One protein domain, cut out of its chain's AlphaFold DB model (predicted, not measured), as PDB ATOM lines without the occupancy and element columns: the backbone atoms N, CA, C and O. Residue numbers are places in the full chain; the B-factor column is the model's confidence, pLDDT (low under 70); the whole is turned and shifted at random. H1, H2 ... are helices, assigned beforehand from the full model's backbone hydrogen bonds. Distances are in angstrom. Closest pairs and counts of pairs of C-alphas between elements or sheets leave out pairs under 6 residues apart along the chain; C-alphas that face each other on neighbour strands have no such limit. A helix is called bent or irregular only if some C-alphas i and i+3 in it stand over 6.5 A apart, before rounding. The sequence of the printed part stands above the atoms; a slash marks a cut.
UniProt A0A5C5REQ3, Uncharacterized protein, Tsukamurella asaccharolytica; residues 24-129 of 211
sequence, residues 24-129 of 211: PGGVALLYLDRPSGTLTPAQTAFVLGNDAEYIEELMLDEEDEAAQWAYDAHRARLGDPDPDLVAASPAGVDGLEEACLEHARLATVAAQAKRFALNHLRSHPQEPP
ATOM      1  N   PRO A  24      16.434  37.641 186.945       56.22
ATOM      2  CA  PRO A  24      15.620  38.387 187.915       56.22
ATOM      3  C   PRO A  24      16.164  39.791 188.232       56.22
ATOM      4  O   PRO A  24      15.397  40.694 188.568       56.22
ATOM      5  N   GLY A  25      17.482  39.997 188.105       53.50
ATOM      6  CA  GLY A  25      18.134  41.290 188.317       53.50
ATOM      7  C   GLY A  25      17.781  42.327 187.248       53.50
ATOM      8  O   GLY A  25      17.561  43.488 187.585       53.50
ATOM      9  N   GLY A  26      17.655  41.913 185.982       57.91
ATOM     10  CA  GLY A  26      17.236  42.789 184.882       57.91
ATOM     11  C   GLY A  26      15.802  43.287 185.062       57.91
ATOM     12  O   GLY A  26      15.544  44.488 184.998       57.91
ATOM     13  N   VAL A  27      14.885  42.382 185.418       66.56
ATOM     14  CA  VAL A  27      13.478  42.726 185.686       66.56
ATOM     15  C   VAL A  27      13.340  43.589 186.946       66.56
ATOM     16  O   VAL A  27      12.536  44.520 186.981       66.56
ATOM     17  N   ALA A  28      14.156  43.349 187.978       64.25
ATOM     18  CA  ALA A  28      14.153  44.175 189.184       64.25
ATOM     19  C   ALA A  28      14.488  45.644 188.904       64.25
ATOM     20  O   ALA A  28      13.915  46.538 189.536       64.25
ATOM     21  N   LEU A  29      15.371  45.914 187.938       73.25
ATOM     22  CA  LEU A  29      15.705  47.283 187.550       73.25
ATOM     23  C   LEU A  29      14.495  48.042 186.990       73.25
ATOM     24  O   LEU A  29      14.391  49.236 187.252       73.25
ATOM     25  N   LEU A  30      13.529  47.376 186.348       72.56
ATOM     26  CA  LEU A  30      12.295  48.022 185.871       72.56
ATOM     27  C   LEU A  30      11.460  48.612 187.020       72.56
ATOM     28  O   LEU A  30      10.852  49.674 186.891       72.56
ATOM     29  N   TYR A  31      11.458  47.949 188.178       69.69
ATOM     30  CA  TYR A  31      10.757  48.428 189.371       69.69
ATOM     31  C   TYR A  31      11.585  49.438 190.177       69.69
ATOM     32  O   TYR A  31      11.033  50.348 190.809       69.69
ATOM     33  N   LEU A  32      12.909  49.276 190.183       73.06
ATOM     34  CA  LEU A  32      13.825  50.082 190.987       73.06
ATOM     35  C   LEU A  32      14.288  51.363 190.287       73.06
ATOM     36  O   LEU A  32      14.663  52.307 190.983       73.06
ATOM     37  N   ASP A  33      14.222  51.465 188.964       66.75
ATOM     38  CA  ASP A  33      14.686  52.643 188.226       66.75
ATOM     39  C   ASP A  33      13.557  53.650 187.935       66.75
ATOM     40  O   ASP A  33      13.293  54.047 186.803       66.75
ATOM     41  N   ARG A  34      12.841  54.069 188.992       58.56
ATOM     42  CA  ARG A  34      11.815  55.130 188.917       58.56
ATOM     43  C   ARG A  34      12.397  56.502 189.309       58.56
ATOM     44  O   ARG A  34      13.253  56.552 190.192       58.56
ATOM     45  N   PRO A  35      11.910  57.635 188.752       52.31
ATOM     46  CA  PRO A  35      12.551  58.958 188.871       52.31
ATOM     47  C   PRO A  35      12.814  59.478 190.297       52.31
ATOM     48  O   PRO A  35      13.723  60.274 190.506       52.31
ATOM     49  N   SER A  36      12.032  59.058 191.296       48.16
ATOM     50  CA  SER A  36      12.237  59.423 192.708       48.16
ATOM     51  C   SER A  36      13.236  58.516 193.448       48.16
ATOM     52  O   SER A  36      13.418  58.668 194.656       48.16
ATOM     53  N   GLY A  37      13.890  57.587 192.743       58.34
ATOM     54  CA  GLY A  37      14.763  56.565 193.315       58.34
ATOM     55  C   GLY A  37      15.686  55.878 192.301       58.34
ATOM     56  O   GLY A  37      15.960  54.693 192.448       58.34
ATOM     57  N   THR A  38      16.177  56.572 191.280       75.38
ATOM     58  CA  THR A  38      17.176  56.017 190.348       75.38
ATOM     59  C   THR A  38      18.373  55.452 191.119       75.38
ATOM     60  O   THR A  38      18.907  56.105 192.025       75.38
ATOM     61  N   LEU A  39      18.778  54.227 190.789       87.94
ATOM     62  CA  LEU A  39      19.936  53.592 191.415       87.94
ATOM     63  C   LEU A  39      21.231  54.271 190.962       87.94
ATOM     64  O   LEU A  39      21.372  54.720 189.825       87.94
ATOM     65  N   THR A  40      22.211  54.349 191.859       91.94
ATOM     66  CA  THR A  40      23.572  54.732 191.462       91.94
ATOM     67  C   THR A  40      24.214  53.607 190.641       91.94
ATOM     68  O   THR A  40      23.862  52.446 190.842       91.94
ATOM     69  N   PRO A  41      25.230  53.891 189.803       93.75
ATOM     70  CA  PRO A  41      25.923  52.851 189.037       93.75
ATOM     71  C   PRO A  41      26.439  51.678 189.886       93.75
ATOM     72  O   PRO A  41      26.374  50.531 189.459       93.75
ATOM     73  N   ALA A  42      26.905  51.957 191.108       94.25
ATOM     74  CA  ALA A  42      27.365  50.936 192.047       94.25
ATOM     75  C   ALA A  42      26.221  50.044 192.559       94.25
ATOM     76  O   ALA A  42      26.386  48.838 192.687       94.25
ATOM     77  N   GLN A  43      25.052  50.630 192.834       93.44
ATOM     78  CA  GLN A  43      23.863  49.884 193.255       93.44
ATOM     79  C   GLN A  43      23.292  49.052 192.106       93.44
ATOM     80  O   GLN A  43      22.888  47.916 192.328       93.44
ATOM     81  N   THR A  44      23.304  49.583 190.882       92.44
ATOM     82  CA  THR A  44      22.926  48.827 189.682       92.44
ATOM     83  C   THR A  44      23.857  47.631 189.476       92.44
ATOM     84  O   THR A  44      23.370  46.521 189.299       92.44
ATOM     85  N   ALA A  45      25.181  47.821 189.574       92.88
ATOM     86  CA  ALA A  45      26.143  46.719 189.482       92.88
ATOM     87  C   ALA A  45      25.908  45.665 190.578       92.88
ATOM     88  O   ALA A  45      25.856  44.478 190.276       92.88
ATOM     89  N   PHE A  46      25.675  46.101 191.820       93.25
ATOM     90  CA  PHE A  46      25.394  45.215 192.951       93.25
ATOM     91  C   PHE A  46      24.133  44.367 192.747       93.25
ATOM     92  O   PHE A  46      24.161  43.165 192.990       93.25
ATOM     93  N   VAL A  47      23.034  44.973 192.281       90.94
ATOM     94  CA  VAL A  47      21.786  44.248 191.974       90.94
ATOM     95  C   VAL A  47      21.991  43.221 190.862       90.94
ATOM     96  O   VAL A  47      21.401  42.146 190.910       90.94
ATOM     97  N   LEU A  48      22.856  43.530 189.896       89.69
ATOM     98  CA  LEU A  48      23.254  42.626 188.815       89.69
ATOM     99  C   LEU A  48      24.399  41.677 189.220       89.69
ATOM    100  O   LEU A  48      25.064  41.102 188.365       89.69
ATOM    101  N   GLY A  49      24.652  41.510 190.522       91.06
ATOM    102  CA  GLY A  49      25.592  40.519 191.041       91.06
ATOM    103  C   GLY A  49      27.071  40.872 190.876       91.06
ATOM    104  O   GLY A  49      27.916  40.005 191.070       91.06
ATOM    105  N   ASN A  50      27.406  42.123 190.539       93.00
ATOM    106  CA  ASN A  50      28.763  42.553 190.178       93.00
ATOM    107  C   ASN A  50      29.399  41.682 189.075       93.00
ATOM    108  O   ASN A  50      30.617  41.508 189.039       93.00
ATOM    109  N   ASP A  51      28.582  41.150 188.166       92.94
ATOM    110  CA  ASP A  51      29.034  40.316 187.058       92.94
ATOM    111  C   ASP A  51      29.178  41.164 185.787       92.94
ATOM    112  O   ASP A  51      28.202  41.606 185.187       92.94
ATOM    113  N   ALA A  52      30.420  41.446 185.395       94.44
ATOM    114  CA  ALA A  52      30.701  42.325 184.264       94.44
ATOM    115  C   ALA A  52      30.254  41.740 182.916       94.44
ATOM    116  O   ALA A  52      29.830  42.513 182.059       94.44
ATOM    117  N   GLU A  53      30.363  40.421 182.727       93.75
ATOM    118  CA  GLU A  53      29.958  39.757 181.482       93.75
ATOM    119  C   GLU A  53      28.438  39.794 181.364       93.75
ATOM    120  O   GLU A  53      27.903  40.217 180.342       93.75
ATOM    121  N   TYR A  54      27.750  39.484 182.461       89.69
ATOM    122  CA  TYR A  54      26.298  39.545 182.520       89.69
ATOM    123  C   TYR A  54      25.743  40.964 182.309       89.69
ATOM    124  O   TYR A  54      24.798  41.172 181.547       89.69
ATOM    125  N   ILE A  55      26.336  41.974 182.958       91.12
ATOM    126  CA  ILE A  55      25.916  43.372 182.775       91.12
ATOM    127  C   ILE A  55      26.105  43.807 181.313       91.12
ATOM    128  O   ILE A  55      25.298  44.582 180.798       91.12
ATOM    129  N   GLU A  56      27.176  43.349 180.661       93.81
ATOM    130  CA  GLU A  56      27.458  43.647 179.256       93.81
ATOM    131  C   GLU A  56      26.453  42.970 178.316       93.81
ATOM    132  O   GLU A  56      25.953  43.645 177.420       93.81
ATOM    133  N   GLU A  57      26.098  41.706 178.555       92.44
ATOM    134  CA  GLU A  57      25.062  40.981 177.802       92.44
ATOM    135  C   GLU A  57      23.710  41.703 177.874       92.44
ATOM    136  O   GLU A  57      23.187  42.127 176.847       92.44
ATOM    137  N   LEU A  58      23.212  41.986 179.084       88.50
ATOM    138  CA  LEU A  58      21.939  42.695 179.254       88.50
ATOM    139  C   LEU A  58      21.927  44.093 178.626       88.50
ATOM    140  O   LEU A  58      20.891  44.565 178.166       88.50
ATOM    141  N   MET A  59      23.056  44.805 178.672       91.69
ATOM    142  CA  MET A  59      23.172  46.124 178.049       91.69
ATOM    143  C   MET A  59      23.037  46.025 176.526       91.69
ATOM    144  O   MET A  59      22.419  46.900 175.925       91.69
ATOM    145  N   LEU A  60      23.642  45.007 175.908       90.12
ATOM    146  CA  LEU A  60      23.575  44.800 174.463       90.12
ATOM    147  C   LEU A  60      22.170  44.378 174.028       90.12
ATOM    148  O   LEU A  60      21.660  44.944 173.064       90.12
ATOM    149  N   ASP A  61      21.520  43.489 174.780       89.06
ATOM    150  CA  ASP A  61      20.135  43.084 174.516       89.06
ATOM    151  C   ASP A  61      19.184  44.293 174.516       89.06
ATOM    152  O   ASP A  61      18.370  44.455 173.609       89.06
ATOM    153  N   GLU A  62      19.326  45.206 175.483       88.38
ATOM    154  CA  GLU A  62      18.512  46.429 175.549       88.38
ATOM    155  C   GLU A  62      18.854  47.449 174.453       88.38
ATOM    156  O   GLU A  62      17.997  48.238 174.046       88.38
ATOM    157  N   GLU A  63      20.092  47.464 173.953       88.12
ATOM    158  CA  GLU A  63      20.476  48.297 172.806       88.12
ATOM    159  C   GLU A  63      19.863  47.789 171.507       88.12
ATOM    160  O   GLU A  63      19.363  48.595 170.712       88.12
ATOM    161  N   ASP A  64      19.856  46.473 171.318       91.19
ATOM    162  CA  ASP A  64      19.201  45.824 170.190       91.19
ATOM    163  C   ASP A  64      17.678  46.015 170.268       91.19
ATOM    164  O   ASP A  64      17.053  46.393 169.273       91.19
ATOM    165  N   GLU A  65      17.084  45.877 171.458       87.56
ATOM    166  CA  GLU A  65      15.662  46.148 171.686       87.56
ATOM    167  C   GLU A  65      15.310  47.615 171.377       87.56
ATOM    168  O   GLU A  65      14.352  47.900 170.653       87.56
ATOM    169  N   ALA A  66      16.116  48.573 171.851       87.00
ATOM    170  CA  ALA A  66      15.915  49.991 171.559       87.00
ATOM    171  C   ALA A  66      15.999  50.292 170.054       87.00
ATOM    172  O   ALA A  66      15.216  51.097 169.533       87.00
ATOM    173  N   ALA A  67      16.942  49.660 169.348       90.75
ATOM    174  CA  ALA A  67      17.092  49.803 167.905       90.75
ATOM    175  C   ALA A  67      15.887  49.226 167.150       90.75
ATOM    176  O   ALA A  67      15.403  49.863 166.207       90.75
ATOM    177  N   GLN A  68      15.373  48.076 167.590       92.00
ATOM    178  CA  GLN A  68      14.185  47.448 167.020       92.00
ATOM    179  C   GLN A  68      12.944  48.332 167.209       92.00
ATOM    180  O   GLN A  68      12.295  48.693 166.227       92.00
ATOM    181  N   TRP A  69      12.679  48.816 168.427       90.62
ATOM    182  CA  TRP A  69      11.558  49.729 168.680       90.62
ATOM    183  C   TRP A  69      11.656  51.031 167.871       90.62
ATOM    184  O   TRP A  69      10.660  51.526 167.337       90.62
ATOM    185  N   ALA A  70      12.861  51.590 167.718       92.31
ATOM    186  CA  ALA A  70      13.076  52.772 166.884       92.31
ATOM    187  C   ALA A  70      12.817  52.493 165.392       92.31
ATOM    188  O   ALA A  70      12.308  53.363 164.673       92.31
ATOM    189  N   TYR A  71      13.150  51.290 164.921       94.56
ATOM    190  CA  TYR A  71      12.843  50.840 163.569       94.56
ATOM    191  C   TYR A  71      11.332  50.673 163.356       94.56
ATOM    192  O   TYR A  71      10.802  51.155 162.351       94.56
ATOM    193  N   ASP A  72      10.611  50.105 164.320       92.00
ATOM    194  CA  ASP A  72       9.157  49.937 164.233       92.00
ATOM    195  C   ASP A  72       8.412  51.276 164.274       92.00
ATOM    196  O   ASP A  72       7.483  51.500 163.492       92.00
ATOM    197  N   ALA A  73       8.889  52.237 165.073       92.62
ATOM    198  CA  ALA A  73       8.407  53.618 165.016       92.62
ATOM    199  C   ALA A  73       8.606  54.240 163.621       92.62
ATOM    200  O   ALA A  73       7.728  54.931 163.095       92.62
ATOM    201  N   HIS A  74       9.758  53.988 162.989       95.12
ATOM    202  CA  HIS A  74      10.029  54.464 161.635       95.12
ATOM    203  C   HIS A  74       9.085  53.835 160.601       95.12
ATOM    204  O   HIS A  74       8.563  54.550 159.743       95.12
ATOM    205  N   ARG A  75       8.827  52.527 160.699       94.88
ATOM    206  CA  ARG A  75       7.875  51.807 159.842       94.88
ATOM    207  C   ARG A  75       6.449  52.335 159.977       94.88
ATOM    208  O   ARG A  75       5.805  52.607 158.961       94.88
ATOM    209  N   ALA A  76       5.993  52.573 161.208       92.88
ATOM    210  CA  ALA A  76       4.693  53.185 161.473       92.88
ATOM    211  C   ALA A  76       4.565  54.558 160.793       92.88
ATOM    212  O   ALA A  76       3.596  54.804 160.073       92.88
ATOM    213  N   ARG A  77       5.594  55.412 160.903       92.69
ATOM    214  CA  ARG A  77       5.635  56.726 160.238       92.69
ATOM    215  C   ARG A  77       5.546  56.638 158.709       92.69
ATOM    216  O   ARG A  77       5.002  57.536 158.068       92.69
ATOM    217  N   LEU A  78       6.110  55.590 158.110       95.00
ATOM    218  CA  LEU A  78       6.064  55.360 156.662       95.00
ATOM    219  C   LEU A  78       4.729  54.774 156.175       95.00
ATOM    220  O   LEU A  78       4.529  54.671 154.964       95.00
ATOM    221  N   GLY A  79       3.817  54.423 157.084       92.12
ATOM    222  CA  GLY A  79       2.545  53.787 156.750       92.12
ATOM    223  C   GLY A  79       2.667  52.296 156.422       92.12
ATOM    224  O   GLY A  79       1.783  51.757 155.762       92.12
ATOM    225  N   ASP A  80       3.742  51.645 156.874       94.38
ATOM    226  CA  ASP A  80       3.950  50.194 156.777       94.38
ATOM    227  C   ASP A  80       4.240  49.591 158.168       94.38
ATOM    228  O   ASP A  80       5.306  49.007 158.374       94.38
ATOM    229  N   PRO A  81       3.357  49.798 159.169       91.81
ATOM    230  CA  PRO A  81       3.564  49.236 160.496       91.81
ATOM    231  C   PRO A  81       3.495  47.708 160.464       91.81
ATOM    232  O   PRO A  81       2.816  47.117 159.621       91.81
ATOM    233  N   ASP A  82       4.160  47.071 161.423       88.50
ATOM    234  CA  ASP A  82       4.004  45.637 161.628       88.50
ATOM    235  C   ASP A  82       2.552  45.305 162.038       88.50
ATOM    236  O   ASP A  82       2.049  45.901 162.998       88.50
ATOM    237  N   PRO A  83       1.848  44.405 161.325       88.19
ATOM    238  CA  PRO A  83       0.458  44.077 161.630       88.19
ATOM    239  C   PRO A  83       0.276  43.451 163.017       88.19
ATOM    240  O   PRO A  83      -0.755  43.700 163.643       88.19
ATOM    241  N   ASP A  84       1.261  42.699 163.510       87.12
ATOM    242  CA  ASP A  84       1.177  42.040 164.812       87.12
ATOM    243  C   ASP A  84       1.331  43.079 165.934       87.12
ATOM    244  O   ASP A  84       0.552  43.093 166.889       87.12
ATOM    245  N   LEU A  85       2.232  44.056 165.762       83.12
ATOM    246  CA  LEU A  85       2.348  45.193 166.685       83.12
ATOM    247  C   LEU A  85       1.107  46.092 166.669       83.12
ATOM    248  O   LEU A  85       0.694  46.598 167.712       83.12
ATOM    249  N   VAL A  86       0.482  46.292 165.505       85.12
ATOM    250  CA  VAL A  86      -0.791  47.025 165.416       85.12
ATOM    251  C   VAL A  86      -1.893  46.292 166.176       85.12
ATOM    252  O   VAL A  86      -2.667  46.946 166.874       85.12
ATOM    253  N   ALA A  87      -1.968  44.965 166.049       81.88
ATOM    254  CA  ALA A  87      -2.956  44.147 166.746       81.88
ATOM    255  C   ALA A  87      -2.752  44.157 168.270       81.88
ATOM    256  O   ALA A  87      -3.732  44.186 169.012       81.88
ATOM    257  N   ALA A  88      -1.498  44.189 168.727       78.25
ATOM    258  CA  ALA A  88      -1.147  44.264 170.143       78.25
ATOM    259  C   ALA A  88      -1.278  45.680 170.743       78.25
ATOM    260  O   ALA A  88      -1.382  45.829 171.961       78.25
ATOM    261  N   SER A  89      -1.274  46.733 169.918       78.19
ATOM    262  CA  SER A  89      -1.307  48.124 170.380       78.19
ATOM    263  C   SER A  89      -2.715  48.567 170.805       78.19
ATOM    264  O   SER A  89      -3.614  48.659 169.964       78.19
ATOM    265  N   PRO A  90      -2.914  49.003 172.067       71.75
ATOM    266  CA  PRO A  90      -4.184  49.581 172.519       71.75
ATOM    267  C   PRO A  90      -4.559  50.869 171.776       71.75
ATOM    268  O   PRO A  90      -5.728  51.250 171.724       71.75
ATOM    269  N   ALA A  91      -3.561  51.565 171.224       73.75
ATOM    270  CA  ALA A  91      -3.742  52.807 170.485       73.75
ATOM    271  C   ALA A  91      -3.965  52.580 168.976       73.75
ATOM    272  O   ALA A  91      -4.198  53.540 168.238       73.75
ATOM    273  N   GLY A  92      -3.891  51.326 168.512       80.31
ATOM    274  CA  GLY A  92      -3.948  50.971 167.099       80.31
ATOM    275  C   GLY A  92      -2.854  51.662 166.277       80.31
ATOM    276  O   GLY A  92      -1.802  52.041 166.793       80.31
ATOM    277  N   VAL A  93      -3.113  51.838 164.979       86.88
ATOM    278  CA  VAL A  93      -2.155  52.425 164.022       86.88
ATOM    279  C   VAL A  93      -1.783  53.866 164.385       86.88
ATOM    280  O   VAL A  93      -0.611  54.230 164.322       86.88
ATOM    281  N   ASP A  94      -2.762  54.677 164.793       84.56
ATOM    282  CA  ASP A  94      -2.588  56.125 164.974       84.56
ATOM    283  C   ASP A  94      -1.684  56.487 166.167       84.56
ATOM    284  O   ASP A  94      -1.106  57.574 166.190       84.56
ATOM    285  N   GLY A  95      -1.541  55.592 167.151       86.25
ATOM    286  CA  GLY A  95      -0.663  55.785 168.311       86.25
ATOM    287  C   GLY A  95       0.586  54.905 168.330       86.25
ATOM    288  O   GLY A  95       1.386  55.026 169.256       86.25
ATOM    289  N   LEU A  96       0.772  54.036 167.330       88.50
ATOM    290  CA  LEU A  96       1.860  53.058 167.333       88.50
ATOM    291  C   LEU A  96       3.243  53.718 167.269       88.50
ATOM    292  O   LEU A  96       4.152  53.283 167.964       88.50
ATOM    293  N   GLU A  97       3.407  54.790 166.482       92.62
ATOM    294  CA  GLU A  97       4.698  55.487 166.385       92.62
ATOM    295  C   GLU A  97       5.168  56.007 167.751       92.62
ATOM    296  O   GLU A  97       6.309  55.755 168.137       92.62
ATOM    297  N   GLU A  98       4.310  56.720 168.489       90.88
ATOM    298  CA  GLU A  98       4.702  57.274 169.790       90.88
ATOM    299  C   GLU A  98       4.929  56.162 170.817       90.88
ATOM    300  O   GLU A  98       5.901  56.243 171.563       90.88
ATOM    301  N   ALA A  99       4.108  55.106 170.811       86.31
ATOM    302  CA  ALA A  99       4.308  53.949 171.681       86.31
ATOM    303  C   ALA A  99       5.678  53.294 171.434       86.31
ATOM    304  O   ALA A  99       6.465  53.125 172.365       86.31
ATOM    305  N   CYS A 100       6.027  53.015 170.175       88.31
ATOM    306  CA  CYS A 100       7.335  52.463 169.827       88.31
ATOM    307  C   CYS A 100       8.485  53.414 170.209       88.31
ATOM    308  O   CYS A 100       9.515  52.971 170.712       88.31
ATOM    309  N   LEU A 101       8.329  54.734 170.030       91.31
ATOM    310  CA  LEU A 101       9.334  55.707 170.479       91.31
ATOM    311  C   LEU A 101       9.478  55.746 172.004       91.31
ATOM    312  O   LEU A 101      10.586  55.948 172.500       91.31
ATOM    313  N   GLU A 102       8.390  55.584 172.750       88.56
ATOM    314  CA  GLU A 102       8.421  55.480 174.207       88.56
ATOM    315  C   GLU A 102       9.193  54.232 174.648       88.56
ATOM    316  O   GLU A 102      10.142  54.359 175.423       88.56
ATOM    317  N   HIS A 103       8.889  53.065 174.078       85.69
ATOM    318  CA  HIS A 103       9.625  51.829 174.350       85.69
ATOM    319  C   HIS A 103      11.112  51.939 173.985       85.69
ATOM    320  O   HIS A 103      11.971  51.607 174.803       85.69
ATOM    321  N   ALA A 104      11.441  52.524 172.827       85.69
ATOM    322  CA  ALA A 104      12.828  52.773 172.437       85.69
ATOM    323  C   ALA A 104      13.573  53.658 173.454       85.69
ATOM    324  O   ALA A 104      14.737  53.404 173.775       85.69
ATOM    325  N   ARG A 105      12.914  54.699 173.990       87.56
ATOM    326  CA  ARG A 105      13.490  55.564 175.037       87.56
ATOM    327  C   ARG A 105      13.715  54.788 176.333       87.56
ATOM    328  O   ARG A 105      14.769  54.961 176.941       87.56
ATOM    329  N   LEU A 106      12.760  53.957 176.748       84.25
ATOM    330  CA  LEU A 106      12.866  53.147 177.965       84.25
ATOM    331  C   LEU A 106      14.046  52.170 177.883       84.25
ATOM    332  O   LEU A 106      14.910  52.203 178.759       84.25
ATOM    333  N   ALA A 107      14.138  51.396 176.799       84.81
ATOM    334  CA  ALA A 107      15.238  50.460 176.568       84.81
ATOM    335  C   ALA A 107      16.599  51.183 176.501       84.81
ATOM    336  O   ALA A 107      17.558  50.785 177.158       84.81
ATOM    337  N   THR A 108      16.670  52.338 175.823       87.31
ATOM    338  CA  THR A 108      17.896  53.163 175.775       87.31
ATOM    339  C   THR A 108      18.350  53.614 177.169       87.31
ATOM    340  O   THR A 108      19.543  53.587 177.480       87.31
ATOM    341  N   VAL A 109      17.418  54.068 178.015       86.88
ATOM    342  CA  VAL A 109      17.728  54.512 179.383       86.88
ATOM    343  C   VAL A 109      18.218  53.339 180.231       86.88
ATOM    344  O   VAL A 109      19.221  53.482 180.938       86.88
ATOM    345  N   ALA A 110      17.572  52.179 180.115       85.69
ATOM    346  CA  ALA A 110      17.974  50.966 180.814       85.69
ATOM    347  C   ALA A 110      19.394  50.520 180.407       85.69
ATOM    348  O   ALA A 110      20.248  50.316 181.284       85.69
ATOM    349  N   ALA A 111      19.695  50.514 179.104       88.75
ATOM    350  CA  ALA A 111      21.021  50.183 178.587       88.75
ATOM    351  C   ALA A 111      22.076  51.174 179.092       88.75
ATOM    352  O   ALA A 111      23.183  50.807 179.496       88.75
ATOM    353  N   GLN A 112      21.736  52.464 179.134       91.12
ATOM    354  CA  GLN A 112      22.625  53.498 179.649       91.12
ATOM    355  C   GLN A 112      22.940  53.303 181.143       91.12
ATOM    356  O   GLN A 112      24.096  53.473 181.546       91.12
ATOM    357  N   ALA A 113      21.958  52.915 181.961       89.50
ATOM    358  CA  ALA A 113      22.177  52.608 183.372       89.50
ATOM    359  C   ALA A 113      23.152  51.430 183.550       89.50
ATOM    360  O   ALA A 113      24.090  51.519 184.350       89.50
ATOM    361  N   LYS A 114      22.999  50.366 182.750       90.69
ATOM    362  CA  LYS A 114      23.903  49.201 182.755       90.69
ATOM    363  C   LYS A 114      25.299  49.550 182.260       90.69
ATOM    364  O   LYS A 114      26.280  49.187 182.903       90.69
ATOM    365  N   ARG A 115      25.417  50.367 181.211       94.81
ATOM    366  CA  ARG A 115      26.705  50.898 180.743       94.81
ATOM    367  C   ARG A 115      27.438  51.659 181.848       94.81
ATOM    368  O   ARG A 115      28.651  51.510 182.015       94.81
ATOM    369  N   PHE A 116      26.730  52.487 182.617       94.75
ATOM    370  CA  PHE A 116      27.332  53.183 183.754       94.75
ATOM    371  C   PHE A 116      27.738  52.227 184.876       94.75
ATOM    372  O   PHE A 116      28.824  52.400 185.434       94.75
ATOM    373  N   ALA A 117      26.922  51.216 185.176       94.75
ATOM    374  CA  ALA A 117      27.250  50.169 186.141       94.75
ATOM    375  C   ALA A 117      28.509  49.384 185.734       94.75
ATOM    376  O   ALA A 117      29.445  49.263 186.524       94.75
ATOM    377  N   LEU A 118      28.591  48.956 184.474       96.31
ATOM    378  CA  LEU A 118      29.741  48.253 183.907       96.31
ATOM    379  C   LEU A 118      31.016  49.098 183.981       96.31
ATOM    380  O   LEU A 118      32.061  48.627 184.425       96.31
ATOM    381  N   ASN A 119      30.937  50.376 183.600       96.94
ATOM    382  CA  ASN A 119      32.071  51.296 183.699       96.94
ATOM    383  C   ASN A 119      32.511  51.521 185.152       96.94
ATOM    384  O   ASN A 119      33.712  51.619 185.428       96.94
ATOM    385  N   HIS A 120      31.553  51.594 186.080       96.00
ATOM    386  CA  HIS A 120      31.842  51.684 187.505       96.00
ATOM    387  C   HIS A 120      32.601  50.447 187.990       96.00
ATOM    388  O   HIS A 120      33.674  50.613 188.570       96.00
ATOM    389  N   LEU A 121      32.093  49.249 187.695       95.69
ATOM    390  CA  LEU A 121      32.676  47.970 188.099       95.69
ATOM    391  C   LEU A 121      34.066  47.747 187.484       95.69
ATOM    392  O   LEU A 121      34.996  47.362 188.184       95.69
ATOM    393  N   ARG A 122      34.258  48.089 186.204       95.50
ATOM    394  CA  ARG A 122      35.579  48.046 185.545       95.50
ATOM    395  C   ARG A 122      36.599  48.968 186.227       95.50
ATOM    396  O   ARG A 122      37.785  48.652 186.263       95.50
ATOM    397  N   SER A 123      36.146  50.100 186.770       96.44
ATOM    398  CA  SER A 123      37.002  51.067 187.475       96.44
ATOM    399  C   SER A 123      37.183  50.745 188.965       96.44
ATOM    400  O   SER A 123      38.175  51.155 189.566       96.44
ATOM    401  N   HIS A 124      36.231  50.028 189.562       93.69
ATOM    402  CA  HIS A 124      36.209  49.625 190.966       93.69
ATOM    403  C   HIS A 124      35.786  48.154 191.046       93.69
ATOM    404  O   HIS A 124      34.621  47.880 191.339       93.69
ATOM    405  N   PRO A 125      36.697  47.206 190.763       92.00
ATOM    406  CA  PRO A 125      36.362  45.791 190.811       92.00
ATOM    407  C   PRO A 125      35.834  45.406 192.192       92.00
ATOM    408  O   PRO A 125      36.428  45.755 193.215       92.00
ATOM    409  N   GLN A 126      34.707  44.702 192.209       89.50
ATOM    410  CA  GLN A 126      34.058  44.201 193.413       89.50
ATOM    411  C   GLN A 126      33.747  42.722 193.227       89.50
ATOM    412  O   GLN A 126      33.466  42.280 192.116       89.50
ATOM    413  N   GLU A 127      33.815  41.964 194.316       90.69
ATOM    414  CA  GLU A 127      33.410  40.561 194.308       90.69
ATOM    415  C   GLU A 127      31.878  40.443 194.180       90.69
ATOM    416  O   GLU A 127      31.154  41.383 194.547       90.69
ATOM    417  N   PRO A 128      31.368  39.306 193.672       90.12
ATOM    418  CA  PRO A 128      29.940  39.022 193.669       90.12
ATOM    419  C   PRO A 128      29.350  39.091 195.087       90.12
ATOM    420  O   PRO A 128      29.949  38.552 196.024       90.12
ATOM    421  N   PRO A 129      28.197  39.749 195.288       89.25
ATOM    422  CA  PRO A 129      27.582  39.836 196.601       89.25
ATOM    423  C   PRO A 129      26.877  38.527 196.983       89.25
ATOM    424  O   PRO A 129      26.218  37.897 196.160       89.25
TER     425      PRO A 129
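AT A GLANCE: This is residues 24 to 129 of the 211 residues of an uncharacterized protein of Tsukamurella asaccharolytica (UniProt A0A5C5REQ3). Two long helices, H3 and H5, run side by side in opposite directions and make the long axis of an elongated body. Short H2 crosses H5 towards one end of this pair, with H1 loosely beside H2, and short H4 sits at the other end, at the beginning of H5. The printed part has 106 residues, with five named helices in the order H1 H2 H3 H4 H5 and no named strand: all helix. It is loose, with a radius of gyration of the C-alphas of 16.2 A, and spans 50 by 25 by 19 A.

HOW THE PARTS SIT: H1, residues 24 to 32, is close but not clearly touching H2, residues 41 to 47; their closest C-alphas, of Gly 25 and Val 47, are 6.0 A apart. H5, residues 92 to 123, is the hub, touching three helices. H2 touches residues 113 to 121 of H5 alone, about perpendicular at 84 degrees, closest at the C-alphas of Pro 41 and Ala 117, 4.2 A. H3, residues 52 to 77, touches H5 at a shallow tilt of 21 degrees, opposite ways, closest at the C-alphas of Ala 66 and Ala 104, 4.2 A. H4, residues 83 to 88, touches residues 92 to 96 of H5 alone, closest at the C-alphas of Val 86 and Gly 92, 5.3 A. H3 and H4 are apart. Every O i to N i+4 pair is within hydrogen-bond range in H2, H3 and H4; in H1 it is 3 of 5, in H5 26 of 28.

IN THESE COORDINATES: H1 begins at C-alpha 24 (15.620, 38.387, 187.915). H3 is 37.6 A long and H5 45.7 A, ending at C-alpha 123 (37.002, 51.067, 187.475). H5 is irregular, with C-alphas 94 and 97 7.4 A apart, and has a kink of 29 degrees near residue 99.

THE WHOLE: The two C-alphas farthest apart, of Gly 79 and Glu 127, are 50.4 A apart. The printed part has no cut and no long link. The model's pLDDT is under 70 at residues 24 to 28, 31 and 33 to 37.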